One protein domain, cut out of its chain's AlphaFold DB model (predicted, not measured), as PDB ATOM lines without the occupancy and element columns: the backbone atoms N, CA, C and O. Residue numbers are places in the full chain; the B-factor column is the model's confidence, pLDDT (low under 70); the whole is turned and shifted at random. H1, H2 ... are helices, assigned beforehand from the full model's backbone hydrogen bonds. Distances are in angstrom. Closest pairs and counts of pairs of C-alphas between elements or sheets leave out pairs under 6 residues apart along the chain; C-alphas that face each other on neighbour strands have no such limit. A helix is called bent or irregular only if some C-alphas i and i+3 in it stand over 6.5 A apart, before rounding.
ATOM      1  N   LEU A 180      -4.044  51.679  -1.003       69.88
ATOM      2  CA  LEU A 180      -3.655  53.096  -1.045       69.88
ATOM      3  C   LEU A 180      -2.761  53.530   0.133       69.88
ATOM      4  O   LEU A 180      -2.069  54.536   0.037       69.88
ATOM      5  N   ASN A 181      -2.759  52.768   1.230       81.31
ATOM      6  CA  ASN A 181      -2.051  53.102   2.465       81.31
ATOM      7  C   ASN A 181      -0.984  52.073   2.884       81.31
ATOM      8  O   ASN A 181      -0.512  52.128   4.017       81.31
ATOM      9  N   GLY A 182      -0.639  51.094   2.036       85.38
ATOM     10  CA  GLY A 182       0.364  50.066   2.375       85.38
ATOM     11  C   GLY A 182      -0.000  49.185   3.582       85.38
ATOM     12  O   GLY A 182       0.860  48.537   4.172       85.38
ATOM     13  N   ALA A 183      -1.274  49.171   3.981       90.00
ATOM     14  CA  ALA A 183      -1.745  48.426   5.146       90.00
ATOM     15  C   ALA A 183      -1.807  46.914   4.904       90.00
ATOM     16  O   ALA A 183      -1.763  46.139   5.857       90.00
ATOM     17  N   TRP A 184      -1.924  46.497   3.646       94.56
ATOM     18  CA  TRP A 184      -1.897  45.105   3.223       94.56
ATOM     19  C   TRP A 184      -0.568  44.814   2.530       94.56
ATOM     20  O   TRP A 184      -0.254  45.445   1.523       94.56
ATOM     21  N   ASP A 185       0.193  43.854   3.060       93.50
ATOM     22  CA  ASP A 185       1.370  43.307   2.388       93.50
ATOM     23  C   ASP A 185       0.930  42.095   1.543       93.50
ATOM     24  O   ASP A 185       0.646  41.026   2.107       93.50
ATOM     25  N   PRO A 186       0.851  42.225   0.202       90.62
ATOM     26  CA  PRO A 186       0.422  41.132  -0.663       90.62
ATOM     27  C   PRO A 186       1.417  39.965  -0.670       90.62
ATOM     28  O   PRO A 186       1.000  38.817  -0.828       90.62
ATOM     29  N   ALA A 187       2.710  40.219  -0.436       93.31
ATOM     30  CA  ALA A 187       3.734  39.179  -0.423       93.31
ATOM     31  C   ALA A 187       3.600  38.286   0.817       93.31
ATOM     32  O   ALA A 187       3.709  37.062   0.726       93.31
ATOM     33  N   GLN A 188       3.317  38.885   1.975       93.00
ATOM     34  CA  GLN A 188       3.140  38.140   3.223       93.00
ATOM     35  C   GLN A 188       1.700  37.687   3.461       93.00
ATOM     36  O   GLN A 188       1.468  36.835   4.320       93.00
ATOM     37  N   LYS A 189       0.730  38.247   2.728       93.75
ATOM     38  CA  LYS A 189      -0.710  38.099   2.991       93.75
ATOM     39  C   LYS A 189      -1.063  38.472   4.433       93.75
ATOM     40  O   LYS A 189      -1.861  37.798   5.090       93.75
ATOM     41  N   ARG A 190      -0.433  39.532   4.949       94.25
ATOM     42  CA  ARG A 190      -0.624  40.026   6.320       94.25
ATOM     43  C   ARG A 190      -0.931  41.514   6.302       94.25
ATOM     44  O   ARG A 190      -0.402  42.263   5.491       94.25
ATOM     45  N   TYR A 191      -1.781  41.924   7.235       95.12
ATOM     46  CA  TYR A 191      -2.040  43.336   7.473       95.12
ATOM     47  C   TYR A 191      -1.031  43.917   8.462       95.12
ATOM     48  O   TYR A 191      -0.692  43.274   9.462       95.12
ATOM     49  N   ASN A 192      -0.635  45.168   8.239       94.31
ATOM     50  CA  ASN A 192      -0.066  46.006   9.279       94.31
ATOM     51  C   ASN A 192      -1.180  46.373  10.272       94.31
ATOM     52  O   ASN A 192      -2.051  47.196   9.986       94.31
ATOM     53  N   LEU A 193      -1.163  45.723  11.439       93.44
ATOM     54  CA  LEU A 193      -2.215  45.860  12.448       93.44
ATOM     55  C   LEU A 193      -2.368  47.293  12.967       93.44
ATOM     56  O   LEU A 193      -3.483  47.679  13.302       93.44
ATOM     57  N   ILE A 194      -1.289  48.083  12.993       93.25
ATOM     58  CA  ILE A 194      -1.325  49.476  13.455       93.25
ATOM     59  C   ILE A 194      -2.164  50.309  12.483       93.25
ATOM     60  O   ILE A 194      -3.135  50.942  12.886       93.25
ATOM     61  N   THR A 195      -1.866  50.219  11.186       93.81
ATOM     62  CA  THR A 195      -2.600  50.954  10.148       93.81
ATOM     63  C   THR A 195      -4.056  50.500  10.054       93.81
ATOM     64  O   THR A 195      -4.955  51.330   9.931       93.81
ATOM     65  N   VAL A 196      -4.323  49.190  10.160       94.88
ATOM     66  CA  VAL A 196      -5.705  48.679  10.203       94.88
ATOM     67  C   VAL A 196      -6.450  49.218  11.418       94.88
ATOM     68  O   VAL A 196      -7.609  49.596  11.279       94.88
ATOM     69  N   GLN A 197      -5.812  49.279  12.588       94.62
ATOM     70  CA  GLN A 197      -6.435  49.817  13.793       94.62
ATOM     71  C   GLN A 197      -6.755  51.310  13.649       94.62
ATOM     72  O   GLN A 197      -7.867  51.713  13.977       94.62
ATOM     73  N   GLU A 198      -5.837  52.118  13.120       93.44
ATOM     74  CA  GLU A 198      -6.061  53.553  12.894       93.44
ATOM     75  C   GLU A 198      -7.237  53.805  11.940       93.44
ATOM     76  O   GLU A 198      -8.137  54.590  12.245       93.44
ATOM     77  N   GLN A 199      -7.283  53.088  10.811       94.69
ATOM     78  CA  GLN A 199      -8.389  53.201   9.854       94.69
ATOM     79  C   GLN A 199      -9.703  52.669  10.437       94.69
ATOM     80  O   GLN A 199     -10.768  53.260  10.242       94.69
ATOM     81  N   PHE A 200      -9.636  51.583  11.209       95.44
ATOM     82  CA  PHE A 200     -10.790  51.040  11.913       95.44
ATOM     83  C   PHE A 200     -11.356  52.058  12.908       95.44
ATOM     84  O   PHE A 200     -12.563  52.275  12.921       95.44
ATOM     85  N   GLU A 201     -10.519  52.736  13.696       94.81
ATOM     86  CA  GLU A 201     -10.957  53.749  14.664       94.81
ATOM     87  C   GLU A 201     -11.688  54.926  14.004       94.81
ATOM     88  O   GLU A 201     -12.636  55.460  14.583       94.81
ATOM     89  N   MET A 202     -11.337  55.288  12.770       92.69
ATOM     90  CA  MET A 202     -12.079  56.307  12.025       92.69
ATOM     91  C   MET A 202     -13.472  55.839  11.575       92.69
ATOM     92  O   MET A 202     -14.402  56.647  11.523       92.69
ATOM     93  N   LEU A 203     -13.639  54.542  11.298       92.88
ATOM     94  CA  LEU A 203     -14.840  53.953  10.690       92.88
ATOM     95  C   LEU A 203     -15.724  53.146  11.668       92.88
ATOM     96  O   LEU A 203     -16.818  52.715  11.318       92.88
ATOM     97  N   ASN A 204     -15.312  52.956  12.925       92.00
ATOM     98  CA  ASN A 204     -15.952  52.045  13.895       92.00
ATOM     99  C   ASN A 204     -17.392  52.426  14.338       92.00
ATOM    100  O   ASN A 204     -18.047  51.687  15.075       92.00
ATOM    101  N   ALA A 205     -17.910  53.567  13.880       83.25
ATOM    102  CA  ALA A 205     -19.244  54.081  14.208       83.25
ATOM    103  C   ALA A 205     -20.380  53.108  13.891       83.25
ATOM    104  O   ALA A 205     -21.369  52.977  14.619       83.25
ATOM    105  N   GLY A 206     -20.264  52.498  12.714       86.44
ATOM    106  CA  GLY A 206     -21.385  51.899  12.014       86.44
ATOM    107  C   GLY A 206     -21.507  50.394  12.221       86.44
ATOM    108  O   GLY A 206     -20.654  49.748  12.838       86.44
ATOM    109  N   PRO A 207     -22.594  49.796  11.705       89.94
ATOM    110  CA  PRO A 207     -22.683  48.349  11.604       89.94
ATOM    111  C   PRO A 207     -21.567  47.803  10.701       89.94
ATOM    112  O   PRO A 207     -21.179  48.413   9.704       89.94
ATOM    113  N   MET A 208     -21.098  46.597  11.022       91.12
ATOM    114  CA  MET A 208     -20.054  45.896  10.266       91.12
ATOM    115  C   MET A 208     -20.362  45.787   8.764       91.12
ATOM    116  O   MET A 208     -19.445  45.832   7.952       91.12
ATOM    117  N   THR A 209     -21.635  45.652   8.384       92.12
ATOM    118  CA  THR A 209     -22.080  45.522   6.986       92.12
ATOM    119  C   THR A 209     -21.767  46.748   6.133       92.12
ATOM    120  O   THR A 209     -21.518  46.603   4.943       92.12
ATOM    121  N   GLU A 210     -21.759  47.937   6.732       93.25
ATOM    122  CA  GLU A 210     -21.488  49.200   6.036       93.25
ATOM    123  C   GLU A 210     -20.014  49.589   6.128       93.25
ATOM    124  O   GLU A 210     -19.441  50.088   5.164       93.25
ATOM    125  N   GLN A 211     -19.393  49.332   7.280       94.62
ATOM    126  CA  GLN A 211     -18.042  49.808   7.571       94.62
ATOM    127  C   GLN A 211     -16.952  48.864   7.069       94.62
ATOM    128  O   GLN A 211     -15.868  49.314   6.711       94.62
ATOM    129  N   LEU A 212     -17.217  47.555   6.993       95.00
ATOM    130  CA  LEU A 212     -16.224  46.600   6.504       95.00
ATOM    131  C   LEU A 212     -15.856  46.827   5.026       95.00
ATOM    132  O   LEU A 212     -14.664  46.773   4.740       95.00
ATOM    133  N   PRO A 213     -16.794  47.098   4.093       95.94
ATOM    134  CA  PRO A 213     -16.435  47.441   2.716       95.94
ATOM    135  C   PRO A 213     -15.601  48.722   2.611       95.94
ATOM    136  O   PRO A 213     -14.638  48.749   1.856       95.94
ATOM    137  N   LEU A 214     -15.925  49.756   3.400       95.19
ATOM    138  CA  LEU A 214     -15.167  51.015   3.433       95.19
ATOM    139  C   LEU A 214     -13.753  50.809   3.987       95.19
ATOM    140  O   LEU A 214     -12.776  51.338   3.456       95.19
ATOM    141  N   LEU A 215     -13.629  49.989   5.031       95.38
ATOM    142  CA  LEU A 215     -12.332  49.603   5.566       95.38
ATOM    143  C   LEU A 215     -11.549  48.798   4.521       95.38
ATOM    144  O   LEU A 215     -10.406  49.113   4.232       95.38
ATOM    145  N   LEU A 216     -12.175  47.822   3.864       95.81
ATOM    146  CA  LEU A 216     -11.526  47.043   2.809       95.81
ATOM    147  C   LEU A 216     -11.057  47.922   1.639       95.81
ATOM    148  O   LEU A 216      -9.972  47.708   1.114       95.81
ATOM    149  N   GLN A 217     -11.832  48.943   1.273       95.12
ATOM    150  CA  GLN A 217     -11.457  49.907   0.239       95.12
ATOM    151  C   GLN A 217     -10.238  50.756   0.639       95.12
ATOM    152  O   GLN A 217      -9.452  51.142  -0.220       95.12
ATOM    153  N   THR A 218     -10.061  51.042   1.932       94.50
ATOM    154  CA  THR A 218      -8.970  51.895   2.438       94.50
ATOM    155  C   THR A 218      -7.691  51.127   2.765       94.50
ATOM    156  O   THR A 218      -6.598  51.654   2.542       94.50
ATOM    157  N   VAL A 219      -7.795  49.899   3.286       95.19
ATOM    158  CA  VAL A 219      -6.632  49.059   3.633       95.19
ATOM    159  C   VAL A 219      -6.302  47.968   2.611       95.19
ATOM    160  O   VAL A 219      -5.210  47.411   2.682       95.19
ATOM    161  N   GLY A 220      -7.177  47.695   1.641       95.00
ATOM    162  CA  GLY A 220      -6.989  46.659   0.621       95.00
ATOM    163  C   GLY A 220      -7.145  45.229   1.153       95.00
ATOM    164  O   GLY A 220      -7.635  45.010   2.260       95.00
ATOM    165  N   GLY A 221      -6.721  44.248   0.348       94.12
ATOM    166  CA  GLY A 221      -6.722  42.822   0.696       94.12
ATOM    167  C   GLY A 221      -8.091  42.136   0.586       94.12
ATOM    168  O   GLY A 221      -8.995  42.592  -0.109       94.12
ATOM    169  N   THR A 222      -8.245  40.982   1.247       94.81
ATOM    170  CA  THR A 222      -9.508  40.217   1.231       94.81
ATOM    171  C   THR A 222     -10.318  40.427   2.507       94.81
ATOM    172  O   THR A 222      -9.768  40.515   3.609       94.81
ATOM    173  N   ALA A 223     -11.651  40.422   2.381       95.25
ATOM    174  CA  ALA A 223     -12.561  40.574   3.518       95.25
ATOM    175  C   ALA A 223     -12.352  39.497   4.598       95.25
ATOM    176  O   ALA A 223     -12.493  39.779   5.787       95.25
ATOM    177  N   ALA A 224     -12.009  38.266   4.205       94.88
ATOM    178  CA  ALA A 224     -11.729  37.178   5.140       94.88
ATOM    179  C   ALA A 224     -10.452  37.441   5.951       94.88
ATOM    180  O   ALA A 224     -10.473  37.323   7.176       94.88
ATOM    181  N   ALA A 225      -9.372  37.865   5.287       94.81
ATOM    182  CA  ALA A 225      -8.122  38.200   5.958       94.81
ATOM    183  C   ALA A 225      -8.286  39.422   6.878       94.81
ATOM    184  O   ALA A 225      -7.761  39.419   7.987       94.81
ATOM    185  N   LEU A 226      -9.055  40.436   6.458       95.56
ATOM    186  CA  LEU A 226      -9.310  41.627   7.274       95.56
ATOM    187  C   LEU A 226     -10.104  41.272   8.536       95.56
ATOM    188  O   LEU A 226      -9.739  41.679   9.635       95.56
ATOM    189  N   LYS A 227     -11.153  40.447   8.406       94.94
ATOM    190  CA  LYS A 227     -11.908  39.933   9.562       94.94
ATOM    191  C   LYS A 227     -11.010  39.147  10.517       94.94
ATOM    192  O   LYS A 227     -11.096  39.354  11.723       94.94
ATOM    193  N   ALA A 228     -10.148  38.276   9.986       94.12
ATOM    194  CA  ALA A 228      -9.201  37.516  10.796       94.12
ATOM    195  C   ALA A 228      -8.211  38.440  11.522       94.12
ATOM    196  O   ALA A 228      -7.989  38.268  12.715       94.12
ATOM    197  N   ALA A 229      -7.685  39.464  10.844       94.62
ATOM    198  CA  ALA A 229      -6.778  40.441  11.438       94.62
ATOM    199  C   ALA A 229      -7.446  41.261  12.556       94.62
ATOM    200  O   ALA A 229      -6.862  41.412  13.628       94.62
ATOM    201  N   LEU A 230      -8.689  41.720  12.356       94.75
ATOM    202  CA  LEU A 230      -9.458  42.438  13.383       94.75
ATOM    203  C   LEU A 230      -9.723  41.565  14.621       94.75
ATOM    204  O   LEU A 230      -9.626  42.041  15.754       94.75
ATOM    205  N   GLN A 231     -10.011  40.275  14.413       93.12
ATOM    206  CA  GLN A 231     -10.232  39.317  15.497       93.12
ATOM    207  C   GLN A 231      -8.936  38.958  16.242       93.12
ATOM    208  O   GLN A 231      -8.949  38.901  17.469       93.12
ATOM    209  N   GLN A 232      -7.831  38.732  15.524       89.88
ATOM    210  CA  GLN A 232      -6.562  38.263  16.095       89.88
ATOM    211  C   GLN A 232      -5.715  39.378  16.717       89.88
ATOM    212  O   GLN A 232      -5.059  39.144  17.726       89.88
ATOM    213  N   GLY A 233      -5.690  40.571  16.114       77.38
ATOM    214  CA  GLY A 233      -4.728  41.614  16.475       77.38
ATOM    215  C   GLY A 233      -5.066  42.371  17.758       77.38
ATOM    216  O   GLY A 233      -4.167  42.715  18.517       77.38
ATOM    217  N   ALA A 234      -6.353  42.633  18.006       74.00
ATOM    218  CA  ALA A 234      -6.772  43.470  19.135       74.00
ATOM    219  C   ALA A 234      -8.205  43.194  19.631       74.00
ATOM    220  O   ALA A 234      -8.733  43.954  20.443       74.00
ATOM    221  N   GLY A 235      -8.855  42.126  19.149       90.94
ATOM    222  CA  GLY A 235     -10.251  41.840  19.495       90.94
ATOM    223  C   GLY A 235     -11.200  42.979  19.104       90.94
ATOM    224  O   GLY A 235     -12.165  43.246  19.818       90.94
ATOM    225  N   LEU A 236     -10.908  43.667  17.995       93.50
ATOM    226  CA  LEU A 236     -11.663  44.829  17.535       93.50
ATOM    227  C   LEU A 236     -13.045  44.386  17.050       93.50
ATOM    228  O   LEU A 236     -13.180  43.476  16.228       93.50
ATOM    229  N   ARG A 237     -14.085  45.037  17.570       93.50
ATOM    230  CA  ARG A 237     -15.485  44.745  17.253       93.50
ATOM    231  C   ARG A 237     -16.181  46.020  16.812       93.50
ATOM    232  O   ARG A 237     -16.079  47.046  17.476       93.50
ATOM    233  N   PHE A 238     -16.907  45.943  15.700       92.88
ATOM    234  CA  PHE A 238     -17.721  47.059  15.224       92.88
ATOM    235  C   PHE A 238     -18.764  47.454  16.274       92.88
ATOM    236  O   PHE A 238     -19.335  46.579  16.930       92.88
ATOM    237  N   ARG A 239     -19.038  48.758  16.402       91.50
ATOM    238  CA  ARG A 239     -19.921  49.357  17.426       91.50
ATOM    239  C   ARG A 239     -19.425  49.242  18.869       91.50
ATOM    240  O   ARG A 239     -20.138  49.674  19.782       91.50
ATOM    241  N   GLU A 240     -18.230  48.705  19.094       94.19
ATOM    242  CA  GLU A 240     -17.563  48.747  20.389       94.19
ATOM    243  C   GLU A 240     -16.347  49.671  20.289       94.19
ATOM    244  O   GLU A 240     -15.456  49.415  19.483       94.19
ATOM    245  N   PRO A 241     -16.290  50.758  21.073       95.31
ATOM    246  CA  PRO A 241     -15.164  51.682  21.017       95.31
ATOM    247  C   PRO A 241     -13.882  50.965  21.427       95.31
ATOM    248  O   PRO A 241     -13.870  50.201  22.399       95.31
TER     249      PRO A 241
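What this domain is: This is residues 180 to 241 of the 566 residues of an uncharacterized protein of Gonium pectorale (UniProt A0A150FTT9). Three helices of similar length, H1, H2 and H3, set at steep angles to one another, make a small body in which each touches the other two and their centres form a triangle. At one end of the long axis residues 180 to 192 form a loop that folds back on itself, with a short antiparallel pairing of residues 184 to 185 with 190 to 191; the last residues after H3 run toward the other end. The printed part has 62 residues, with the named helices in the order H1, H2, H3 and no named strand, and its class is all helix. It is compact, with a radius of gyration of the C-alphas of 10.4 A, and elongated in outline, its C-alphas spanning 31 by 20 by 18 A.

Where its parts are: The printed part begins at Leu 180, with C-alpha (-3.655, 53.096, -1.045), and residues 180 to 192 hold no named element. H1 takes residues 193 to 203, 15.1 A from first to last C-alpha, and begins at C-alpha 193 (-2.215, 45.860, 12.448). H2, the longest helix by residues, takes residues 208 to 219 over 15.3 A; it is neither bent nor irregular, but only just: C-alphas 210 and 213 are 6.3 A apart. H3 takes residues 223 to 233 over 15.2 A and ends at C-alpha 233 (-4.728, 41.614, 16.475).

How they stand to each other: H1 and H2 touch, and their closest C-alphas, those of Leu 203 and Gln 211, are 6.1 A apart. They run opposite ways at a steep tilt of 50 degrees. H2 touches H3 with residues 212 to 216 alone; the closest C-alphas are those of Leu 216 and Ala 223, 6.6 A apart. These two helices are about perpendicular, at 89 degrees. H3 also touches H1, with the C-alphas of Leu 193 and Gly 233 closest at 6.4 A. Their lines are only just about perpendicular, at 73 degrees. The helix packing is mostly crossed, with none of the three pairs at a shallow tilt. In H1 and H3 every O i to N i+4 pair is within hydrogen-bond range; in H2 it is 6 of 8.

The domain as a whole: The two C-alphas farthest apart, those of Ala 187 and Arg 239, are 31.3 A apart, and the first and last printed C-alphas, of Leu 180 and Pro 241, are 24.9 A apart. The printed part has no cut. The links H1 to H2 and H2 to H3 are tight, with 4 and 3 residues. The mean pLDDT of the printed part is 92.2, and residue 180 is the one printed residue under 70.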